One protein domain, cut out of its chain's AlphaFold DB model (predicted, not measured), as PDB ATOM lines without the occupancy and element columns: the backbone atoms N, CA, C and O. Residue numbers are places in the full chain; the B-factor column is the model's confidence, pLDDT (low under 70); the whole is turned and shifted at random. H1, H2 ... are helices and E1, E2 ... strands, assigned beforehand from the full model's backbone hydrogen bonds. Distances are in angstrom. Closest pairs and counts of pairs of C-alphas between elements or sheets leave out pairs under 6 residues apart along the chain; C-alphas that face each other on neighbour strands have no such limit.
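What this domain is: This is residues 110 to 133, 146 to 158, 215 to 253, 521 to 534, 561 to 584, 635 to 649, 735 to 755 and 802 to 810 of the 810 residues of the protein "Exonuclease" of Exophiala dermatitidis (strain ATCC 34100 / CBS 525.76 / NIH/UT8656) (UniProt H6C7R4). What shape do these atoms make? A small twisted sheet of three strands, E2, E6 and E5, has H1 packed over one face, while H4 packs on H1. Beyond the sheet's edge strand E5 come E4 and then H6, which packs on both E4 and E3; the loop at residues 234 to 239 sticks out. What is it built of? The printed part has 159 residues with seven named helices and six named strands, in the order H1 E1 H2 H3 E2 H4 H5 E3 H6 E4 H7 E5 E6, class mixed; the sheet is antiparallel, in the order E2, E6, E5. It is compact, with a radius of gyration of the C-alphas of 16.1 A and spans of 50 by 43 by 36 A.

Where its parts are: Where do the first elements lie? H1, residues 110 to 119, begins with C-alpha 110 at (25.592, 30.014, 42.864) and is 14.4 A long. E1 is residues 128 to 131, H2 149 to 154, H3 215 to 222, E2 225 to 230, 15.7 A long, and H4 243 to 248. What follows? H5 is residues 525 to 530, E3 562 to 566, H6 569 to 581, 18.4 A long, E4 641 to 645, H7 735 to 740, and E5 745 to 750, 16.2 A long. E6, residues 802 to 809, is 24.0 A long and ends with C-alpha 809 at (38.853, 25.410, 32.196).

How they stand to each other: How do the sheet's strands pair? E2 and E6 are antiparallel at 145 degrees, with N 229 and O 803 2.9 A apart, within hydrogen-bond range. E6 and E5 are antiparallel at 171 degrees, with N 747 and O 808 2.8 A apart, also within range. What is on the sheet? H1 is over E6 at a height of 9.7 A over the sheet, along the strands; H2, H3 and H7 only graze it. Which helices touch? H1 and H4 touch at a shallow tilt of 18 degrees, the closest C-alphas being those of Gln 112 and Met 247, 5.5 A apart. H4 and H5 only just touch, with 3 pairs of C-alphas within 8 A. What of the helix backbones? In H1 to H7 every O i to N i+4 pair is within hydrogen-bond range.

The domain as a whole: How far does it reach? The two C-alphas farthest apart, those of Arg 236 and Gly 584, are 51.6 A apart. Where are the widest cut and the long link? Across the cut at residues 134 to 145, C-alphas 133 and 146 are 30.4 A apart; the link E2 to H4 is long. Where is confidence low? Residues 155 to 158, 236 to 237 and 521 to 522 are under 70, and the mean pLDDT of the printed part is 89.2.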
ATOM      1  N   ALA A 110      25.673  30.995  43.938       94.38
ATOM      2  CA  ALA A 110      25.592  30.014  42.864       94.38
ATOM      3  C   ALA A 110      26.979  29.624  42.311       94.38
ATOM      4  O   ALA A 110      27.137  28.518  41.799       94.38
ATOM      5  N   LEU A 111      27.984  30.505  42.440       96.81
ATOM      6  CA  LEU A 111      29.389  30.185  42.158       96.81
ATOM      7  C   LEU A 111      29.996  29.322  43.269       96.81
ATOM      8  O   LEU A 111      30.661  28.336  42.970       96.81
ATOM      9  N   GLN A 112      29.709  29.633  44.537       95.81
ATOM     10  CA  GLN A 112      30.090  28.777  45.667       95.81
ATOM     11  C   GLN A 112      29.503  27.361  45.517       95.81
ATOM     12  O   GLN A 112      30.216  26.372  45.676       95.81
ATOM     13  N   ASP A 113      28.221  27.258  45.153       94.94
ATOM     14  CA  ASP A 113      27.542  25.978  44.923       94.94
ATOM     15  C   ASP A 113      28.196  25.191  43.766       94.94
ATOM     16  O   ASP A 113      28.320  23.971  43.861       94.94
ATOM     17  N   LEU A 114      28.677  25.867  42.709       97.00
ATOM     18  CA  LEU A 114      29.448  25.241  41.624       97.00
ATOM     19  C   LEU A 114      30.774  24.656  42.131       97.00
ATOM     20  O   LEU A 114      31.084  23.509  41.821       97.00
ATOM     21  N   VAL A 115      31.538  25.406  42.931       97.56
ATOM     22  CA  VAL A 115      32.795  24.912  43.525       97.56
ATOM     23  C   VAL A 115      32.531  23.665  44.377       97.56
ATOM     24  O   VAL A 115      33.225  22.656  44.247       97.56
ATOM     25  N   LEU A 116      31.487  23.707  45.211       95.69
ATOM     26  CA  LEU A 116      31.087  22.577  46.049       95.69
ATOM     27  C   LEU A 116      30.566  21.389  45.234       95.69
ATOM     28  O   LEU A 116      30.770  20.253  45.646       95.69
ATOM     29  N   TYR A 117      29.910  21.616  44.095       95.50
ATOM     30  CA  TYR A 117      29.478  20.548  43.190       95.50
ATOM     31  C   TYR A 117      30.667  19.827  42.542       95.50
ATOM     32  O   TYR A 117      30.632  18.611  42.376       95.50
ATOM     33  N   VAL A 118      31.728  20.564  42.203       95.56
ATOM     34  CA  VAL A 118      32.935  19.990  41.592       95.56
ATOM     35  C   VAL A 118      33.769  19.214  42.617       95.56
ATOM     36  O   VAL A 118      34.239  18.115  42.323       95.56
ATOM     37  N   LEU A 119      33.965  19.761  43.822       95.19
ATOM     38  CA  LEU A 119      34.937  19.216  44.782       95.19
ATOM     39  C   LEU A 119      34.338  18.509  46.002       95.19
ATOM     40  O   LEU A 119      35.059  17.760  46.664       95.19
ATOM     41  N   ALA A 120      33.064  18.726  46.318       92.69
ATOM     42  CA  ALA A 120      32.453  18.282  47.567       92.69
ATOM     43  C   ALA A 120      31.046  17.693  47.348       92.69
ATOM     44  O   ALA A 120      30.820  16.906  46.434       92.69
ATOM     45  N   ASP A 121      30.104  18.021  48.232       87.00
ATOM     46  CA  ASP A 121      28.732  17.513  48.268       87.00
ATOM     47  C   ASP A 121      27.705  18.517  47.708       87.00
ATOM     48  O   ASP A 121      26.528  18.478  48.073       87.00
ATOM     49  N   GLY A 122      28.145  19.450  46.859       87.00
ATOM     50  CA  GLY A 122      27.264  20.421  46.213       87.00
ATOM     51  C   GLY A 122      26.349  19.784  45.166       87.00
ATOM     52  O   GLY A 122      26.650  18.743  44.583       87.00
ATOM     53  N   VAL A 123      25.214  20.430  44.907       89.00
ATOM     54  CA  VAL A 123      24.261  20.000  43.876       89.00
ATOM     55  C   VAL A 123      24.615  20.658  42.546       89.00
ATOM     56  O   VAL A 123      25.008  21.823  42.512       89.00
ATOM     57  N   ALA A 124      24.437  19.919  41.447       88.88
ATOM     58  CA  ALA A 124      24.640  20.431  40.097       88.88
ATOM     59  C   ALA A 124      23.866  21.750  39.880       88.88
ATOM     60  O   ALA A 124      22.655  21.790  40.134       88.88
ATOM     61  N   PRO A 125      24.519  22.824  39.401       91.81
ATOM     62  CA  PRO A 125      23.838  24.091  39.188       91.81
ATOM     63  C   PRO A 125      22.746  23.993  38.118       91.81
ATOM     64  O   PRO A 125      22.925  23.391  37.066       91.81
ATOM     65  N   THR A 126      21.612  24.656  38.338       91.56
ATOM     66  CA  THR A 126      20.493  24.658  37.377       91.56
ATOM     67  C   THR A 126      20.673  25.644  36.225       91.56
ATOM     68  O   THR A 126      19.883  25.626  35.288       91.56
ATOM     69  N   TRP A 127      21.681  26.513  36.290       93.38
ATOM     70  CA  TRP A 127      21.979  27.569  35.314       93.38
ATOM     71  C   TRP A 127      23.200  27.254  34.433       93.38
ATOM     72  O   TRP A 127      23.507  28.004  33.503       93.38
ATOM     73  N   LEU A 128      23.903  26.158  34.733       94.38
ATOM     74  CA  LEU A 128      25.173  25.777  34.126       94.38
ATOM     75  C   LEU A 128      25.254  24.257  33.986       94.38
ATOM     76  O   LEU A 128      25.053  23.542  34.962       94.38
ATOM     77  N   ALA A 129      25.619  23.767  32.806       92.81
ATOM     78  CA  ALA A 129      26.024  22.381  32.622       92.81
ATOM     79  C   ALA A 129      27.554  22.283  32.616       92.81
ATOM     80  O   ALA A 129      28.224  23.006  31.878       92.81
ATOM     81  N   VAL A 130      28.089  21.357  33.412       92.25
ATOM     82  CA  VAL A 130      29.509  20.981  33.400       92.25
ATOM     83  C   VAL A 130      29.607  19.560  32.855       92.25
ATOM     84  O   VAL A 130      29.168  18.611  33.510       92.25
ATOM     85  N   LYS A 131      30.139  19.413  31.641       90.94
ATOM     86  CA  LYS A 131      30.398  18.105  31.027       90.94
ATOM     87  C   LYS A 131      31.684  17.522  31.610       90.94
ATOM     88  O   LYS A 131      32.642  18.255  31.835       90.94
ATOM     89  N   ASN A 132      31.693  16.213  31.861       89.94
ATOM     90  CA  ASN A 132      32.828  15.476  32.432       89.94
ATOM     91  C   ASN A 132      33.374  16.080  33.738       89.94
ATOM     92  O   ASN A 132      34.580  16.117  33.952       89.94
ATOM     93  N   VAL A 133      32.488  16.511  34.647       90.81
ATOM     94  CA  VAL A 133      32.859  17.153  35.928       90.81
ATOM     95  C   VAL A 133      33.893  16.363  36.741       90.81
ATOM     96  O   VAL A 133      34.749  16.956  37.384       90.81
ATOM     97  N   GLY A 146      37.363  45.730  42.112       87.31
ATOM     98  CA  GLY A 146      37.592  46.771  41.100       87.31
ATOM     99  C   GLY A 146      37.454  46.308  39.651       87.31
ATOM    100  O   GLY A 146      37.389  47.157  38.759       87.31
ATOM    101  N   LEU A 147      37.380  44.997  39.396       91.81
ATOM    102  CA  LEU A 147      37.171  44.475  38.051       91.81
ATOM    103  C   LEU A 147      35.718  44.694  37.617       91.81
ATOM    104  O   LEU A 147      34.770  44.303  38.307       91.81
ATOM    105  N   ASP A 148      35.545  45.296  36.448       88.12
ATOM    106  CA  ASP A 148      34.254  45.501  35.808       88.12
ATOM    107  C   ASP A 148      34.295  45.016  34.352       88.12
ATOM    108  O   ASP A 148      35.337  44.619  33.824       88.12
ATOM    109  N   ARG A 149      33.119  44.966  33.726       86.44
ATOM    110  CA  ARG A 149      32.977  44.471  32.356       86.44
ATOM    111  C   ARG A 149      33.631  45.410  31.342       86.44
ATOM    112  O   ARG A 149      34.273  44.934  30.411       86.44
ATOM    113  N   ASP A 150      33.509  46.714  31.560       85.25
ATOM    114  CA  ASP A 150      34.050  47.741  30.676       85.25
ATOM    115  C   ASP A 150      35.577  47.659  30.585       85.25
ATOM    116  O   ASP A 150      36.123  47.806  29.498       85.25
ATOM    117  N   LEU A 151      36.271  47.390  31.696       85.88
ATOM    118  CA  LEU A 151      37.721  47.195  31.720       85.88
ATOM    119  C   LEU A 151      38.150  45.984  30.889       85.88
ATOM    120  O   LEU A 151      39.140  46.066  30.168       85.88
ATOM    121  N   ILE A 152      37.408  44.877  30.973       85.62
ATOM    122  CA  ILE A 152      37.702  43.666  30.197       85.62
ATOM    123  C   ILE A 152      37.489  43.940  28.703       85.62
ATOM    124  O   ILE A 152      38.340  43.594  27.887       85.62
ATOM    125  N   GLU A 153      36.382  44.594  28.339       81.00
ATOM    126  CA  GLU A 153      36.018  44.856  26.941       81.00
ATOM    127  C   GLU A 153      36.885  45.938  26.279       81.00
ATOM    128  O   GLU A 153      37.180  45.835  25.092       81.00
ATOM    129  N   LYS A 154      37.316  46.959  27.032       72.31
ATOM    130  CA  LYS A 154      38.174  48.049  26.531       72.31
ATOM    131  C   LYS A 154      39.661  47.699  26.520       72.31
ATOM    132  O   LYS A 154      40.454  48.453  25.964       72.31
ATOM    133  N   SER A 155      40.064  46.603  27.161       68.44
ATOM    134  CA  SER A 155      41.464  46.188  27.168       68.44
ATOM    135  C   SER A 155      41.864  45.551  25.829       68.44
ATOM    136  O   SER A 155      41.510  44.415  25.523       68.44
ATOM    137  N   ASP A 156      42.681  46.261  25.050       64.69
ATOM    138  CA  ASP A 156      43.320  45.734  23.829       64.69
ATOM    139  C   ASP A 156      44.241  44.520  24.104       64.69
ATOM    140  O   ASP A 156      44.599  43.763  23.201       64.69
ATOM    141  N   ILE A 157      44.621  44.320  25.369       59.78
ATOM    142  CA  ILE A 157      45.559  43.296  25.866       59.78
ATOM    143  C   ILE A 157      45.022  41.875  25.700       59.78
ATOM    144  O   ILE A 157      45.795  40.926  25.569       59.78
ATOM    145  N   LEU A 158      43.698  41.719  25.705       57.62
ATOM    146  CA  LEU A 158      43.049  40.421  25.535       57.62
ATOM    147  C   LEU A 158      42.591  40.173  24.085       57.62
ATOM    148  O   LEU A 158      42.075  39.096  23.786       57.62
ATOM    149  N   GLN A 215      49.017  31.988  22.598       73.44
ATOM    150  CA  GLN A 215      48.516  32.939  23.605       73.44
ATOM    151  C   GLN A 215      47.107  33.462  23.271       73.44
ATOM    152  O   GLN A 215      46.303  33.720  24.170       73.44
ATOM    153  N   HIS A 216      46.788  33.567  21.980       77.56
ATOM    154  CA  HIS A 216      45.468  33.953  21.495       77.56
ATOM    155  C   HIS A 216      44.389  32.906  21.829       77.56
ATOM    156  O   HIS A 216      43.311  33.262  22.302       77.56
ATOM    157  N   GLU A 217      44.678  31.613  21.656       83.06
ATOM    158  CA  GLU A 217      43.745  30.534  22.009       83.06
ATOM    159  C   GLU A 217      43.510  30.458  23.525       83.06
ATOM    160  O   GLU A 217      42.372  30.327  23.973       83.06
ATOM    161  N   LEU A 218      44.560  30.621  24.337       83.25
ATOM    162  CA  LEU A 218      44.428  30.669  25.799       83.25
ATOM    163  C   LEU A 218      43.568  31.847  26.260       83.25
ATOM    164  O   LEU A 218      42.721  31.691  27.137       83.25
ATOM    165  N   THR A 219      43.749  33.010  25.639       83.69
ATOM    166  CA  THR A 219      42.961  34.206  25.949       83.69
ATOM    167  C   THR A 219      41.495  34.024  25.556       83.69
ATOM    168  O   THR A 219      40.597  34.329  26.344       83.69
ATOM    169  N   ARG A 220      41.236  33.437  24.380       85.62
ATOM    170  CA  ARG A 220      39.885  33.076  23.936       85.62
ATOM    171  C   ARG A 220      39.205  32.114  24.914       85.62
ATOM    172  O   ARG A 220      38.036  32.313  25.233       85.62
ATOM    173  N   ARG A 221      39.921  31.093  25.400       88.25
ATOM    174  CA  ARG A 221      39.409  30.139  26.402       88.25
ATOM    175  C   ARG A 221      39.140  30.804  27.749       88.25
ATOM    176  O   ARG A 221      38.090  30.566  28.336       88.25
ATOM    177  N   LEU A 222      40.042  31.671  28.212       90.81
ATOM    178  CA  LEU A 222      39.873  32.427  29.455       90.81
ATOM    179  C   LEU A 222      38.608  33.294  29.423       90.81
ATOM    180  O   LEU A 222      37.850  33.323  30.387       90.81
ATOM    181  N   LEU A 223      38.352  33.972  28.304       89.00
ATOM    182  CA  LEU A 223      37.212  34.880  28.147       89.00
ATOM    183  C   LEU A 223      35.954  34.223  27.579       89.00
ATOM    184  O   LEU A 223      34.960  34.904  27.326       89.00
ATOM    185  N   GLN A 224      35.958  32.902  27.400       87.12
ATOM    186  CA  GLN A 224      34.832  32.186  26.808       87.12
ATOM    187  C   GLN A 224      33.530  32.395  27.598       87.12
ATOM    188  O   GLN A 224      32.443  32.437  27.017       87.12
ATOM    189  N   HIS A 225      33.626  32.529  28.923       93.12
ATOM    190  CA  HIS A 225      32.469  32.668  29.799       93.12
ATOM    191  C   HIS A 225      32.603  33.851  30.763       93.12
ATOM    192  O   HIS A 225      32.744  33.663  31.972       93.12
ATOM    193  N   VAL A 226      32.481  35.070  30.232       93.56
ATOM    194  CA  VAL A 226      32.313  36.308  31.018       93.56
ATOM    195  C   VAL A 226      30.823  36.586  31.256       93.56
ATOM    196  O   VAL A 226      30.003  36.454  30.346       93.56
ATOM    197  N   PHE A 227      30.428  36.936  32.484       94.44
ATOM    198  CA  PHE A 227      29.024  37.200  32.833       94.44
ATOM    199  C   PHE A 227      28.864  38.113  34.053       94.44
ATOM    200  O   PHE A 227      29.786  38.293  34.842       94.44
ATOM    201  N   GLU A 228      27.658  38.660  34.243       94.81
ATOM    202  CA  GLU A 228      27.344  39.466  35.427       94.81
ATOM    203  C   GLU A 228      27.168  38.598  36.679       94.81
ATOM    204  O   GLU A 228      26.404  37.622  36.700       94.81
ATOM    205  N   VAL A 229      27.826  39.018  37.758       94.94
ATOM    206  CA  VAL A 229      27.700  38.442  39.097       94.94
ATOM    207  C   VAL A 229      26.992  39.437  40.010       94.94
ATOM    208  O   VAL A 229      27.167  40.650  39.903       94.94
ATOM    209  N   LYS A 230      26.160  38.926  40.919       93.88
ATOM    210  CA  LYS A 230      25.483  39.713  41.948       93.88
ATOM    211  C   LYS A 230      26.074  39.411  43.320       93.88
ATOM    212  O   LYS A 230      25.943  38.284  43.814       93.88
ATOM    213  N   ALA A 231      26.658  40.427  43.948       89.31
ATOM    214  CA  ALA A 231      27.221  40.320  45.287       89.31
ATOM    215  C   ALA A 231      26.136  39.998  46.344       89.31
ATOM    216  O   ALA A 231      24.952  40.354  46.168       89.31
ATOM    217  N   PRO A 232      26.508  39.337  47.456       83.56
ATOM    218  CA  PRO A 232      25.613  39.073  48.576       83.56
ATOM    219  C   PRO A 232      24.982  40.360  49.126       83.56
ATOM    220  O   PRO A 232      25.582  41.431  49.105       83.56
ATOM    221  N   GLY A 233      23.739  40.277  49.592       80.19
ATOM    222  CA  GLY A 233      23.015  41.445  50.092       80.19
ATOM    223  C   GLY A 233      21.504  41.263  50.073       80.19
ATOM    224  O   GLY A 233      20.977  40.415  49.344       80.19
ATOM    225  N   ASP A 234      20.815  42.111  50.822       75.44
ATOM    226  CA  ASP A 234      19.362  42.160  50.909       75.44
ATOM    227  C   ASP A 234      18.849  43.416  50.194       75.44
ATOM    228  O   ASP A 234      19.080  44.544  50.623       75.44
ATOM    229  N   SER A 235      18.153  43.212  49.072       74.25
ATOM    230  CA  SER A 235      17.558  44.308  48.298       74.25
ATOM    231  C   SER A 235      16.353  44.946  48.993       74.25
ATOM    232  O   SER A 235      16.031  46.086  48.683       74.25
ATOM    233  N   ARG A 236      15.671  44.238  49.903       69.56
ATOM    234  CA  ARG A 236      14.549  44.793  50.676       69.56
ATOM    235  C   ARG A 236      15.058  45.648  51.824       69.56
ATOM    236  O   ARG A 236      14.516  46.717  52.056       69.56
ATOM    237  N   ALA A 237      16.124  45.201  52.482       68.38
ATOM    238  CA  ALA A 237      16.751  45.936  53.576       68.38
ATOM    239  C   ALA A 237      17.810  46.960  53.120       68.38
ATOM    240  O   ALA A 237      18.488  47.521  53.976       68.38
ATOM    241  N   ASN A 238      17.989  47.165  51.806       79.25
ATOM    242  CA  ASN A 238      19.030  48.010  51.202       79.25
ATOM    243  C   ASN A 238      20.424  47.771  51.810       79.25
ATOM    244  O   ASN A 238      21.113  48.696  52.241       79.25
ATOM    245  N   ARG A 239      20.837  46.503  51.876       71.31
ATOM    246  CA  ARG A 239      22.117  46.099  52.469       71.31
ATOM    247  C   ARG A 239      22.964  45.301  51.497       71.31
ATOM    248  O   ARG A 239      22.467  44.438  50.772       71.31
ATOM    249  N   VAL A 240      24.263  45.557  51.547       74.69
ATOM    250  CA  VAL A 240      25.302  44.755  50.902       74.69
ATOM    251  C   VAL A 240      25.951  43.877  51.974       74.69
ATOM    252  O   VAL A 240      26.067  44.292  53.125       74.69
ATOM    253  N   HIS A 241      26.310  42.645  51.626       78.12
ATOM    254  CA  HIS A 241      27.001  41.710  52.517       78.12
ATOM    255  C   HIS A 241      28.370  41.344  51.937       78.12
ATOM    256  O   HIS A 241      28.568  41.420  50.724       78.12
ATOM    257  N   SER A 242      29.293  40.913  52.801       81.50
ATOM    258  CA  SER A 242      30.671  40.585  52.418       81.50
ATOM    259  C   SER A 242      30.728  39.500  51.327       81.50
ATOM    260  O   SER A 242      30.232  38.385  51.542       81.50
ATOM    261  N   PRO A 243      31.355  39.775  50.165       85.88
ATOM    262  CA  PRO A 243      31.629  38.761  49.149       85.88
ATOM    263  C   PRO A 243      32.538  37.644  49.651       85.88
ATOM    264  O   PRO A 243      32.315  36.487  49.307       85.88
ATOM    265  N   LEU A 244      33.523  37.973  50.495       85.00
ATOM    266  CA  LEU A 244      34.406  36.983  51.113       85.00
ATOM    267  C   LEU A 244      33.600  36.002  51.952       85.00
ATOM    268  O   LEU A 244      33.698  34.797  51.748       85.00
ATOM    269  N   GLN A 245      32.723  36.510  52.818       81.88
ATOM    270  CA  GLN A 245      31.845  35.652  53.607       81.88
ATOM    271  C   GLN A 245      30.905  34.838  52.710       81.88
ATOM    272  O   GLN A 245      30.734  33.644  52.933       81.88
ATOM    273  N   GLY A 246      30.329  35.450  51.671       84.81
ATOM    274  CA  GLY A 246      29.425  34.767  50.743       84.81
ATOM    275  C   GLY A 246      30.077  33.669  49.893       84.81
ATOM    276  O   GLY A 246      29.368  32.763  49.464       84.81
ATOM    277  N   MET A 247      31.389  33.741  49.648       92.88
ATOM    278  CA  MET A 247      32.149  32.720  48.915       92.88
ATOM    279  C   MET A 247      32.794  31.687  49.850       92.88
ATOM    280  O   MET A 247      32.756  30.491  49.567       92.88
ATOM    281  N   LEU A 248      33.369  32.121  50.975       91.50
ATOM    282  CA  LEU A 248      34.204  31.275  51.834       91.50
ATOM    283  C   LEU A 248      33.450  30.621  52.996       91.50
ATOM    284  O   LEU A 248      33.968  29.673  53.583       91.50
ATOM    285  N   ILE A 249      32.233  31.071  53.312       87.06
ATOM    286  CA  ILE A 249      31.370  30.446  54.321       87.06
ATOM    287  C   ILE A 249      30.192  29.763  53.622       87.06
ATOM    288  O   ILE A 249      29.302  30.417  53.078       87.06
ATOM    289  N   ALA A 250      30.201  28.433  53.616       86.06
ATOM    290  CA  ALA A 250      29.205  27.587  52.973       86.06
ATOM    291  C   ALA A 250      28.082  27.218  53.956       86.06
ATOM    292  O   ALA A 250      28.381  26.772  55.063       86.06
ATOM    293  N   PRO A 251      26.793  27.313  53.584       82.38
ATOM    294  CA  PRO A 251      25.696  26.931  54.471       82.38
ATOM    295  C   PRO A 251      25.822  25.496  55.002       82.38
ATOM    296  O   PRO A 251      26.165  24.583  54.248       82.38
ATOM    297  N   LEU A 252      25.479  25.293  56.279       72.94
ATOM    298  CA  LEU A 252      25.470  23.965  56.907       72.94
ATOM    299  C   LEU A 252      24.512  23.011  56.176       72.94
ATOM    300  O   LEU A 252      23.446  23.434  55.706       72.94
ATOM    301  N   ARG A 253      24.870  21.722  56.127       70.19
ATOM    302  CA  ARG A 253      24.055  20.668  55.505       70.19
ATOM    303  C   ARG A 253      22.753  20.489  56.284       70.19
ATOM    304  O   ARG A 253      22.720  20.625  57.503       70.19
ATOM    305  N   ASN A 521      25.909  30.913  60.198       51.09
ATOM    306  CA  ASN A 521      25.226  30.760  58.913       51.09
ATOM    307  C   ASN A 521      25.815  29.641  58.024       51.09
ATOM    308  O   ASN A 521      25.301  29.417  56.926       51.09
ATOM    309  N   GLY A 522      26.882  28.950  58.442       67.62
ATOM    310  CA  GLY A 522      27.655  28.078  57.560       67.62
ATOM    311  C   GLY A 522      29.051  27.734  58.075       67.62
ATOM    312  O   GLY A 522      29.569  28.413  58.951       67.62
ATOM    313  N   GLU A 523      29.663  26.698  57.513       81.69
ATOM    314  CA  GLU A 523      31.042  26.284  57.784       81.69
ATOM    315  C   GLU A 523      32.019  26.837  56.737       81.69
ATOM    316  O   GLU A 523      31.631  27.180  55.622       81.69
ATOM    317  N   SER A 524      33.311  26.891  57.068       88.00
ATOM    318  CA  SER A 524      34.352  27.237  56.092       88.00
ATOM    319  C   SER A 524      34.328  26.291  54.884       88.00
ATOM    320  O   SER A 524      34.346  25.067  55.046       88.00
ATOM    321  N   ILE A 525      34.358  26.847  53.668       93.38
ATOM    322  CA  ILE A 525      34.451  26.069  52.424       93.38
ATOM    323  C   ILE A 525      35.712  25.197  52.404       93.38
ATOM    324  O   ILE A 525      35.660  24.050  51.960       93.38
ATOM    325  N   PHE A 526      36.817  25.694  52.972       94.94
ATOM    326  CA  PHE A 526      38.070  24.952  53.101       94.94
ATOM    327  C   PHE A 526      37.886  23.702  53.960       94.94
ATOM    328  O   PHE A 526      38.343  22.621  53.591       94.94
ATOM    329  N   ARG A 527      37.160  23.837  55.077       91.06
ATOM    330  CA  ARG A 527      36.840  22.723  55.975       91.06
ATOM    331  C   ARG A 527      35.906  21.715  55.309       91.06
ATOM    332  O   ARG A 527      36.101  20.513  55.469       91.06
ATOM    333  N   ARG A 528      34.904  22.199  54.569       90.44
ATOM    334  CA  ARG A 528      33.930  21.356  53.865       90.44
ATOM    335  C   ARG A 528      34.597  20.509  52.786       90.44
ATOM    336  O   ARG A 528      34.440  19.293  52.792       90.44
ATOM    337  N   ILE A 529      35.396  21.137  51.922       94.56
ATOM    338  CA  ILE A 529      36.152  20.446  50.868       94.56
ATOM    339  C   ILE A 529      37.206  19.517  51.480       94.56
ATOM    340  O   ILE A 529      37.333  18.376  51.046       94.56
ATOM    341  N   GLY A 530      37.914  19.958  52.524       92.94
ATOM    342  CA  GLY A 530      38.978  19.181  53.170       92.94
ATOM    343  C   GLY A 530      38.527  17.879  53.845       92.94
ATOM    344  O   GLY A 530      39.360  17.057  54.209       92.94
ATOM    345  N   ARG A 531      37.217  17.658  54.016       89.38
ATOM    346  CA  ARG A 531      36.645  16.394  54.524       89.38
ATOM    347  C   ARG A 531      36.259  15.415  53.416       89.38
ATOM    348  O   ARG A 531      35.877  14.284  53.712       89.38
ATOM    349  N   CYS A 532      36.311  15.836  52.157       89.81
ATOM    350  CA  CYS A 532      35.970  14.991  51.024       89.81
ATOM    351  C   CYS A 532      37.176  14.152  50.600       89.81
ATOM    352  O   CYS A 532      38.312  14.620  50.617       89.81
ATOM    353  N   VAL A 533      36.918  12.910  50.197       88.06
ATOM    354  CA  VAL A 533      37.938  11.995  49.676       88.06
ATOM    355  C   VAL A 533      38.169  12.288  48.192       88.06
ATOM    356  O   VAL A 533      37.220  12.581  47.460       88.06
ATOM    357  N   ARG A 534      39.424  12.213  47.743       87.75
ATOM    358  CA  ARG A 534      39.776  12.348  46.328       87.75
ATOM    359  C   ARG A 534      39.152  11.218  45.490       87.75
ATOM    360  O   ARG A 534      39.100  10.073  45.938       87.75
ATOM    361  N   THR A 561      44.319  23.980  54.449       95.12
ATOM    362  CA  THR A 561      45.447  23.066  54.698       95.12
ATOM    363  C   THR A 561      46.772  23.824  54.641       95.12
ATOM    364  O   THR A 561      47.597  23.677  55.539       95.12
ATOM    365  N   TYR A 562      46.929  24.692  53.640       96.38
ATOM    366  CA  TYR A 562      48.100  25.543  53.446       96.38
ATOM    367  C   TYR A 562      47.699  27.018  53.442       96.38
ATOM    368  O   TYR A 562      46.652  27.387  52.906       96.38
ATOM    369  N   LYS A 563      48.535  27.856  54.054       94.50
ATOM    370  CA  LYS A 563      48.369  29.310  54.115       94.50
ATOM    371  C   LYS A 563      49.618  29.952  53.528       94.50
ATOM    372  O   LYS A 563      50.713  29.665  54.006       94.50
ATOM    373  N   ILE A 564      49.457  30.742  52.472       94.19
ATOM    374  CA  ILE A 564      50.556  31.389  51.754       94.19
ATOM    375  C   ILE A 564      50.353  32.897  51.869       94.19
ATOM    376  O   ILE A 564      49.374  33.430  51.345       94.19
ATOM    377  N   ALA A 565      51.235  33.543  52.628       88.88
ATOM    378  CA  ALA A 565      51.228  34.983  52.843       88.88
ATOM    379  C   ALA A 565      51.930  35.677  51.677       88.88
ATOM    380  O   ALA A 565      52.981  35.206  51.234       88.88
ATOM    381  N   CYS A 566      51.355  36.778  51.207       88.38
ATOM    382  CA  CYS A 566      51.884  37.573  50.103       88.38
ATOM    383  C   CYS A 566      51.879  39.069  50.455       88.38
ATOM    384  O   CYS A 566      51.190  39.501  51.380       88.38
ATOM    385  N   ASN A 567      52.619  39.864  49.690       89.25
ATOM    386  CA  ASN A 567      52.684  41.323  49.813       89.25
ATOM    387  C   ASN A 567      52.434  42.049  48.481       89.25
ATOM    388  O   ASN A 567      52.425  43.278  48.442       89.25
ATOM    389  N   SER A 568      52.231  41.309  47.389       91.00
ATOM    390  CA  SER A 568      51.946  41.851  46.058       91.00
ATOM    391  C   SER A 568      51.087  40.891  45.230       91.00
ATOM    392  O   SER A 568      51.082  39.684  45.482       91.00
ATOM    393  N   ASP A 569      50.397  41.400  44.207       95.06
ATOM    394  CA  ASP A 569      49.582  40.579  43.304       95.06
ATOM    395  C   ASP A 569      50.455  39.588  42.509       95.06
ATOM    396  O   ASP A 569      49.997  38.499  42.161       95.06
ATOM    397  N   ASP A 570      51.725  39.921  42.264       95.94
ATOM    398  CA  ASP A 570      52.699  39.014  41.643       95.94
ATOM    399  C   ASP A 570      53.048  37.840  42.571       95.94
ATOM    400  O   ASP A 570      53.042  36.684  42.137       95.94
ATOM    401  N   GLU A 571      53.247  38.100  43.868       95.62
ATOM    402  CA  GLU A 571      53.394  37.040  44.873       95.62
ATOM    403  C   GLU A 571      52.116  36.202  45.013       95.62
ATOM    404  O   GLU A 571      52.209  34.989  45.196       95.62
ATOM    405  N   ILE A 572      50.924  36.799  44.872       96.69
ATOM    406  CA  ILE A 572      49.660  36.045  44.851       96.69
ATOM    407  C   ILE A 572      49.643  35.075  43.662       96.69
ATOM    408  O   ILE A 572      49.307  33.902  43.834       96.69
ATOM    409  N   VAL A 573      50.032  35.520  42.459       98.00
ATOM    410  CA  VAL A 573      50.137  34.638  41.280       98.00
ATOM    411  C   VAL A 573      51.111  33.492  41.551       98.00
ATOM    412  O   VAL A 573      50.756  32.327  41.355       98.00
ATOM    413  N   GLN A 574      52.312  33.799  42.048       97.19
ATOM    414  CA  GLN A 574      53.321  32.791  42.377       97.19
ATOM    415  C   GLN A 574      52.828  31.815  43.451       97.19
ATOM    416  O   GLN A 574      52.996  30.605  43.311       97.19
ATOM    417  N   GLY A 575      52.163  32.311  44.494       97.00
ATOM    418  CA  GLY A 575      51.592  31.506  45.566       97.00
ATOM    419  C   GLY A 575      50.483  30.574  45.079       97.00
ATOM    420  O   GLY A 575      50.451  29.406  45.472       97.00
ATOM    421  N   ILE A 576      49.609  31.037  44.176       98.25
ATOM    422  CA  ILE A 576      48.576  30.192  43.556       98.25
ATOM    423  C   ILE A 576      49.226  29.101  42.703       98.25
ATOM    424  O   ILE A 576      48.839  27.938  42.815       98.25
ATOM    425  N   LEU A 577      50.227  29.439  41.886       97.75
ATOM    426  CA  LEU A 577      50.939  28.458  41.062       97.75
ATOM    427  C   LEU A 577      51.698  27.439  41.923       97.75
ATOM    428  O   LEU A 577      51.594  26.237  41.677       97.75
ATOM    429  N   ARG A 578      52.368  27.886  42.990       96.56
ATOM    430  CA  ARG A 578      53.007  27.019  43.989       96.56
ATOM    431  C   ARG A 578      51.995  26.070  44.632       96.56
ATOM    432  O   ARG A 578      52.249  24.873  44.729       96.56
ATOM    433  N   ALA A 579      50.823  26.564  45.031       97.19
ATOM    434  CA  ALA A 579      49.762  25.721  45.577       97.19
ATOM    435  C   ALA A 579      49.191  24.740  44.537       97.19
ATOM    436  O   ALA A 579      48.810  23.621  44.890       97.19
ATOM    437  N   ALA A 580      49.134  25.133  43.263       97.06
ATOM    438  CA  ALA A 580      48.593  24.316  42.180       97.06
ATOM    439  C   ALA A 580      49.532  23.173  41.771       97.06
ATOM    440  O   ALA A 580      49.046  22.059  41.561       97.06
ATOM    441  N   HIS A 581      50.841  23.427  41.707       95.94
ATOM    442  CA  HIS A 581      51.864  22.463  41.275       95.94
ATOM    443  C   HIS A 581      52.518  21.697  42.431       95.94
ATOM    444  O   HIS A 581      52.898  20.537  42.264       95.94
ATOM    445  N   GLY A 582      52.581  22.300  43.619       92.94
ATOM    446  CA  GLY A 582      53.297  21.768  44.776       92.94
ATOM    447  C   GLY A 582      54.769  22.174  44.825       92.94
ATOM    448  O   GLY A 582      55.317  22.703  43.861       92.94
ATOM    449  N   ASP A 583      55.421  21.898  45.956       89.38
ATOM    450  CA  ASP A 583      56.855  22.119  46.117       89.38
ATOM    451  C   ASP A 583      57.601  20.887  45.587       89.38
ATOM    452  O   ASP A 583      57.411  19.771  46.082       89.38
ATOM    453  N   GLY A 584      58.462  21.076  44.586       72.88
ATOM    454  CA  GLY A 584      59.258  19.993  44.007       72.88
ATOM    455  C   GLY A 584      60.036  19.180  45.057       72.88
ATOM    456  O   GLY A 584      60.464  19.675  46.109       72.88
ATOM    457  N   PRO A 635      52.775  19.109  48.833       90.06
ATOM    458  CA  PRO A 635      53.102  17.864  48.154       90.06
ATOM    459  C   PRO A 635      53.210  18.056  46.636       90.06
ATOM    460  O   PRO A 635      52.493  18.896  46.085       90.06
ATOM    461  N   PRO A 636      54.032  17.241  45.949       87.75
ATOM    462  CA  PRO A 636      54.069  17.210  44.492       87.75
ATOM    463  C   PRO A 636      52.668  17.007  43.906       87.75
ATOM    464  O   PRO A 636      51.904  16.163  44.383       87.75
ATOM    465  N   GLY A 637      52.325  17.797  42.891       88.06
ATOM    466  CA  GLY A 637      50.982  17.838  42.320       88.06
ATOM    467  C   GLY A 637      50.015  18.766  43.061       88.06
ATOM    468  O   GLY A 637      48.851  18.828  42.678       88.06
ATOM    469  N   GLY A 638      50.461  19.495  44.090       94.56
ATOM    470  CA  GLY A 638      49.731  20.587  44.732       94.56
ATOM    471  C   GLY A 638      48.444  20.184  45.463       94.56
ATOM    472  O   GLY A 638      48.251  19.039  45.879       94.56
ATOM    473  N   VAL A 639      47.544  21.155  45.625       96.12
ATOM    474  CA  VAL A 639      46.258  21.003  46.332       96.12
ATOM    475  C   VAL A 639      45.057  20.988  45.376       96.12
ATOM    476  O   VAL A 639      45.195  21.271  44.185       96.12
ATOM    477  N   ASP A 640      43.875  20.635  45.888       97.12
ATOM    478  CA  ASP A 640      42.636  20.477  45.111       97.12
ATOM    479  C   ASP A 640      41.853  21.795  44.961       97.12
ATOM    480  O   ASP A 640      41.264  22.063  43.913       97.12
ATOM    481  N   PHE A 641      41.822  22.612  46.018       98.44
ATOM    482  CA  PHE A 641      41.108  23.891  46.059       98.44
ATOM    483  C   PHE A 641      42.044  25.022  46.463       98.44
ATOM    484  O   PHE A 641      42.691  24.938  47.508       98.44
ATOM    485  N   ILE A 642      42.077  26.088  45.671       98.69
ATOM    486  CA  ILE A 642      42.904  27.267  45.933       98.69
ATOM    487  C   ILE A 642      42.012  28.494  45.873       98.69
ATOM    488  O   ILE A 642      41.254  28.666  44.918       98.69
ATOM    489  N   TRP A 643      42.117  29.357  46.876       98.44
ATOM    490  CA  TRP A 643      41.500  30.675  46.847       98.44
ATOM    491  C   TRP A 643      42.569  31.758  46.966       98.44
ATOM    492  O   TRP A 643      43.478  31.626  47.788       98.44
ATOM    493  N   GLY A 644      42.435  32.831  46.190       97.38
ATOM    494  CA  GLY A 644      43.258  34.025  46.342       97.38
ATOM    495  C   GLY A 644      42.532  35.314  45.981       97.38
ATOM    496  O   GLY A 644      41.400  35.292  45.480       97.38
ATOM    497  N   ARG A 645      43.193  36.445  46.233       94.69
ATOM    498  CA  ARG A 645      42.652  37.783  45.978       94.69
ATOM    499  C   ARG A 645      43.729  38.740  45.490       94.69
ATOM    500  O   ARG A 645      44.797  38.810  46.085       94.69
ATOM    501  N   PHE A 646      43.391  39.508  44.460       94.81
ATOM    502  CA  PHE A 646      44.181  40.655  44.023       94.81
ATOM    503  C   PHE A 646      43.749  41.945  44.721       94.81
ATOM    504  O   PHE A 646      42.580  42.073  45.103       94.81
ATOM    505  N   ARG A 647      44.670  42.901  44.881       87.88
ATOM    506  CA  ARG A 647      44.413  44.179  45.571       87.88
ATOM    507  C   ARG A 647      44.818  45.429  44.794       87.88
ATOM    508  O   ARG A 647      44.275  46.495  45.087       87.88
ATOM    509  N   ASP A 648      45.686  45.331  43.787       89.25
ATOM    510  CA  ASP A 648      46.220  46.521  43.104       89.25
ATOM    511  C   ASP A 648      45.099  47.379  42.482       89.25
ATOM    512  O   ASP A 648      45.074  48.605  42.616       89.25
ATOM    513  N   LEU A 649      44.115  46.733  41.847       88.69
ATOM    514  CA  LEU A 649      43.037  47.427  41.139       88.69
ATOM    515  C   LEU A 649      42.069  48.173  42.075       88.69
ATOM    516  O   LEU A 649      41.617  49.270  41.743       88.69
ATOM    517  N   ARG A 735      45.850  36.371  32.758       92.12
ATOM    518  CA  ARG A 735      46.197  35.582  31.569       92.12
ATOM    519  C   ARG A 735      47.370  34.643  31.848       92.12
ATOM    520  O   ARG A 735      47.288  33.460  31.521       92.12
ATOM    521  N   ASN A 736      48.427  35.158  32.475       92.88
ATOM    522  CA  ASN A 736      49.607  34.376  32.840       92.88
ATOM    523  C   ASN A 736      49.239  33.270  33.831       92.88
ATOM    524  O   ASN A 736      49.573  32.111  33.602       92.88
ATOM    525  N   LEU A 737      48.475  33.601  34.875       96.19
ATOM    526  CA  LEU A 737      47.970  32.627  35.833       96.19
ATOM    527  C   LEU A 737      47.246  31.492  35.107       96.19
ATOM    528  O   LEU A 737      47.630  30.340  35.266       96.19
ATOM    529  N   PHE A 738      46.259  31.805  34.260       95.94
ATOM    530  CA  PHE A 738      45.511  30.790  33.518       95.94
ATOM    531  C   PHE A 738      46.408  29.919  32.627       95.94
ATOM    532  O   PHE A 738      46.233  28.703  32.597       95.94
ATOM    533  N   ALA A 739      47.387  30.514  31.939       94.12
ATOM    534  CA  ALA A 739      48.305  29.788  31.062       94.12
ATOM    535  C   ALA A 739      49.118  28.714  31.808       94.12
ATOM    536  O   ALA A 739      49.270  27.604  31.286       94.12
ATOM    537  N   TYR A 740      49.585  29.037  33.020       95.69
ATOM    538  CA  TYR A 740      50.449  28.187  33.847       95.69
ATOM    539  C   TYR A 740      49.698  27.279  34.833       95.69
ATOM    540  O   TYR A 740      50.341  26.507  35.549       95.69
ATOM    541  N   LEU A 741      48.362  27.325  34.891       96.62
ATOM    542  CA  LEU A 741      47.599  26.368  35.693       96.62
ATOM    543  C   LEU A 741      47.744  24.935  35.139       96.62
ATOM    544  O   LEU A 741      47.840  24.751  33.921       96.62
ATOM    545  N   PRO A 742      47.722  23.903  36.005       95.56
ATOM    546  CA  PRO A 742      47.670  22.515  35.558       95.56
ATOM    547  C   PRO A 742      46.459  22.257  34.643       95.56
ATOM    548  O   PRO A 742      45.409  22.880  34.843       95.56
ATOM    549  N   PRO A 743      46.550  21.315  33.687       93.38
ATOM    550  CA  PRO A 743      45.392  20.881  32.909       93.38
ATOM    551  C   PRO A 743      44.240  20.426  33.809       93.38
ATOM    552  O   PRO A 743      44.462  19.955  34.925       93.38
ATOM    553  N   ARG A 744      43.009  20.531  33.305       94.25
ATOM    554  CA  ARG A 744      41.772  20.175  34.016       94.25
ATOM    555  C   ARG A 744      41.550  20.983  35.296       94.25
ATOM    556  O   ARG A 744      40.931  20.503  36.251       94.25
ATOM    557  N   THR A 745      42.019  22.230  35.297       97.06
ATOM    558  CA  THR A 745      41.784  23.179  36.389       97.06
ATOM    559  C   THR A 745      40.643  24.117  36.024       97.06
ATOM    560  O   THR A 745      40.705  24.826  35.021       97.06
ATOM    561  N   LEU A 746      39.607  24.157  36.862       98.00
ATOM    562  CA  LEU A 746      38.549  25.159  36.770       98.00
ATOM    563  C   LEU A 746      39.010  26.459  37.436       98.00
ATOM    564  O   LEU A 746      39.225  26.491  38.646       98.00
ATOM    565  N   LEU A 747      39.101  27.537  36.664       98.50
ATOM    566  CA  LEU A 747      39.323  28.893  37.152       98.50
ATOM    567  C   LEU A 747      37.981  29.627  37.290       98.50
ATOM    568  O   LEU A 747      37.213  29.734  36.332       98.50
ATOM    569  N   VAL A 748      37.717  30.152  38.485       98.50
ATOM    570  CA  VAL A 748      36.548  30.972  38.820       98.50
ATOM    571  C   VAL A 748      37.025  32.348  39.270       98.50
ATOM    572  O   VAL A 748      37.550  32.493  40.370       98.50
ATOM    573  N   VAL A 749      36.808  33.373  38.451       98.19
ATOM    574  CA  VAL A 749      37.110  34.765  38.816       98.19
ATOM    575  C   VAL A 749      35.820  35.480  39.184       98.19
ATOM    576  O   VAL A 749      34.806  35.303  38.505       98.19
ATOM    577  N   TYR A 750      35.840  36.307  40.228       97.25
ATOM    578  CA  TYR A 750      34.727  37.201  40.552       97.25
ATOM    579  C   TYR A 750      35.219  38.526  41.135       97.25
ATOM    580  O   TYR A 750      36.204  38.559  41.869       97.25
ATOM    581  N   SER A 751      34.521  39.626  40.852       92.62
ATOM    582  CA  SER A 751      34.961  40.947  41.324       92.62
ATOM    583  C   SER A 751      34.522  41.318  42.743       92.62
ATOM    584  O   SER A 751      35.079  42.220  43.357       92.62
ATOM    585  N   GLY A 752      33.545  40.613  43.315       87.31
ATOM    586  CA  GLY A 752      33.013  40.921  44.645       87.31
ATOM    587  C   GLY A 752      31.979  42.049  44.609       87.31
ATOM    588  O   GLY A 752      30.994  41.943  43.879       87.31
ATOM    589  N   THR A 753      32.149  43.075  45.444       87.06
ATOM    590  CA  THR A 753      31.323  44.297  45.445       87.06
ATOM    591  C   THR A 753      31.954  45.361  44.557       87.06
ATOM    592  O   THR A 753      33.169  45.539  44.578       87.06
ATOM    593  N   ALA A 754      31.121  46.091  43.819       87.00
ATOM    594  CA  ALA A 754      31.517  47.336  43.174       87.00
ATOM    595  C   ALA A 754      31.638  48.476  44.206       87.00
ATOM    596  O   ALA A 754      31.581  48.244  45.414       87.00
ATOM    597  N   ASP A 755      31.792  49.710  43.723       84.88
ATOM    598  CA  ASP A 755      31.966  50.908  44.544       84.88
ATOM    599  C   ASP A 755      30.906  51.036  45.657       84.88
ATOM    600  O   ASP A 755      29.712  51.236  45.405       84.88
ATOM    601  N   ARG A 802      26.570  44.975  41.731       91.75
ATOM    602  CA  ARG A 802      26.945  44.536  40.383       91.75
ATOM    603  C   ARG A 802      28.421  44.166  40.370       91.75
ATOM    604  O   ARG A 802      29.244  44.898  40.897       91.75
ATOM    605  N   GLY A 803      28.737  43.049  39.743       92.81
ATOM    606  CA  GLY A 803      30.102  42.610  39.517       92.81
ATOM    607  C   GLY A 803      30.200  41.786  38.244       92.81
ATOM    608  O   GLY A 803      29.203  41.541  37.558       92.81
ATOM    609  N   VAL A 804      31.409  41.333  37.949       95.00
ATOM    610  CA  VAL A 804      31.712  40.473  36.807       95.00
ATOM    611  C   VAL A 804      32.296  39.157  37.301       95.00
ATOM    612  O   VAL A 804      32.933  39.100  38.356       95.00
ATOM    613  N   GLY A 805      32.028  38.089  36.559       96.12
ATOM    614  CA  GLY A 805      32.599  36.773  36.781       96.12
ATOM    615  C   GLY A 805      33.137  36.175  35.492       96.12
ATOM    616  O   GLY A 805      32.624  36.461  34.408       96.12
ATOM    617  N   ILE A 806      34.162  35.339  35.634       96.69
ATOM    618  CA  ILE A 806      34.793  34.590  34.545       96.69
ATOM    619  C   ILE A 806      34.860  33.123  34.964       96.69
ATOM    620  O   ILE A 806      35.254  32.814  36.091       96.69
ATOM    621  N   LEU A 807      34.462  32.223  34.067       97.38
ATOM    622  CA  LEU A 807      34.664  30.783  34.218       97.38
ATOM    623  C   LEU A 807      35.510  30.269  33.057       97.38
ATOM    624  O   LEU A 807      35.153  30.466  31.901       97.38
ATOM    625  N   ALA A 808      36.595  29.571  33.363       96.06
ATOM    626  CA  ALA A 808      37.446  28.964  32.349       96.06
ATOM    627  C   ALA A 808      37.973  27.615  32.834       96.06
ATOM    628  O   ALA A 808      38.190  27.424  34.029       96.06
ATOM    629  N   ILE A 809      38.179  26.678  31.912       95.38
ATOM    630  CA  ILE A 809      38.853  25.410  32.196       95.38
ATOM    631  C   ILE A 809      40.164  25.410  31.421       95.38
ATOM    632  O   ILE A 809      40.161  25.618  30.206       95.38
ATOM    633  N   ARG A 810      41.269  25.230  32.146       93.12
ATOM    634  CA  ARG A 810      42.606  25.071  31.572       93.12
ATOM    635  C   ARG A 810      42.841  23.635  31.142       93.12
ATOM    636  O   ARG A 810      43.522  23.462  30.103       93.12
TER     637      ARG A 810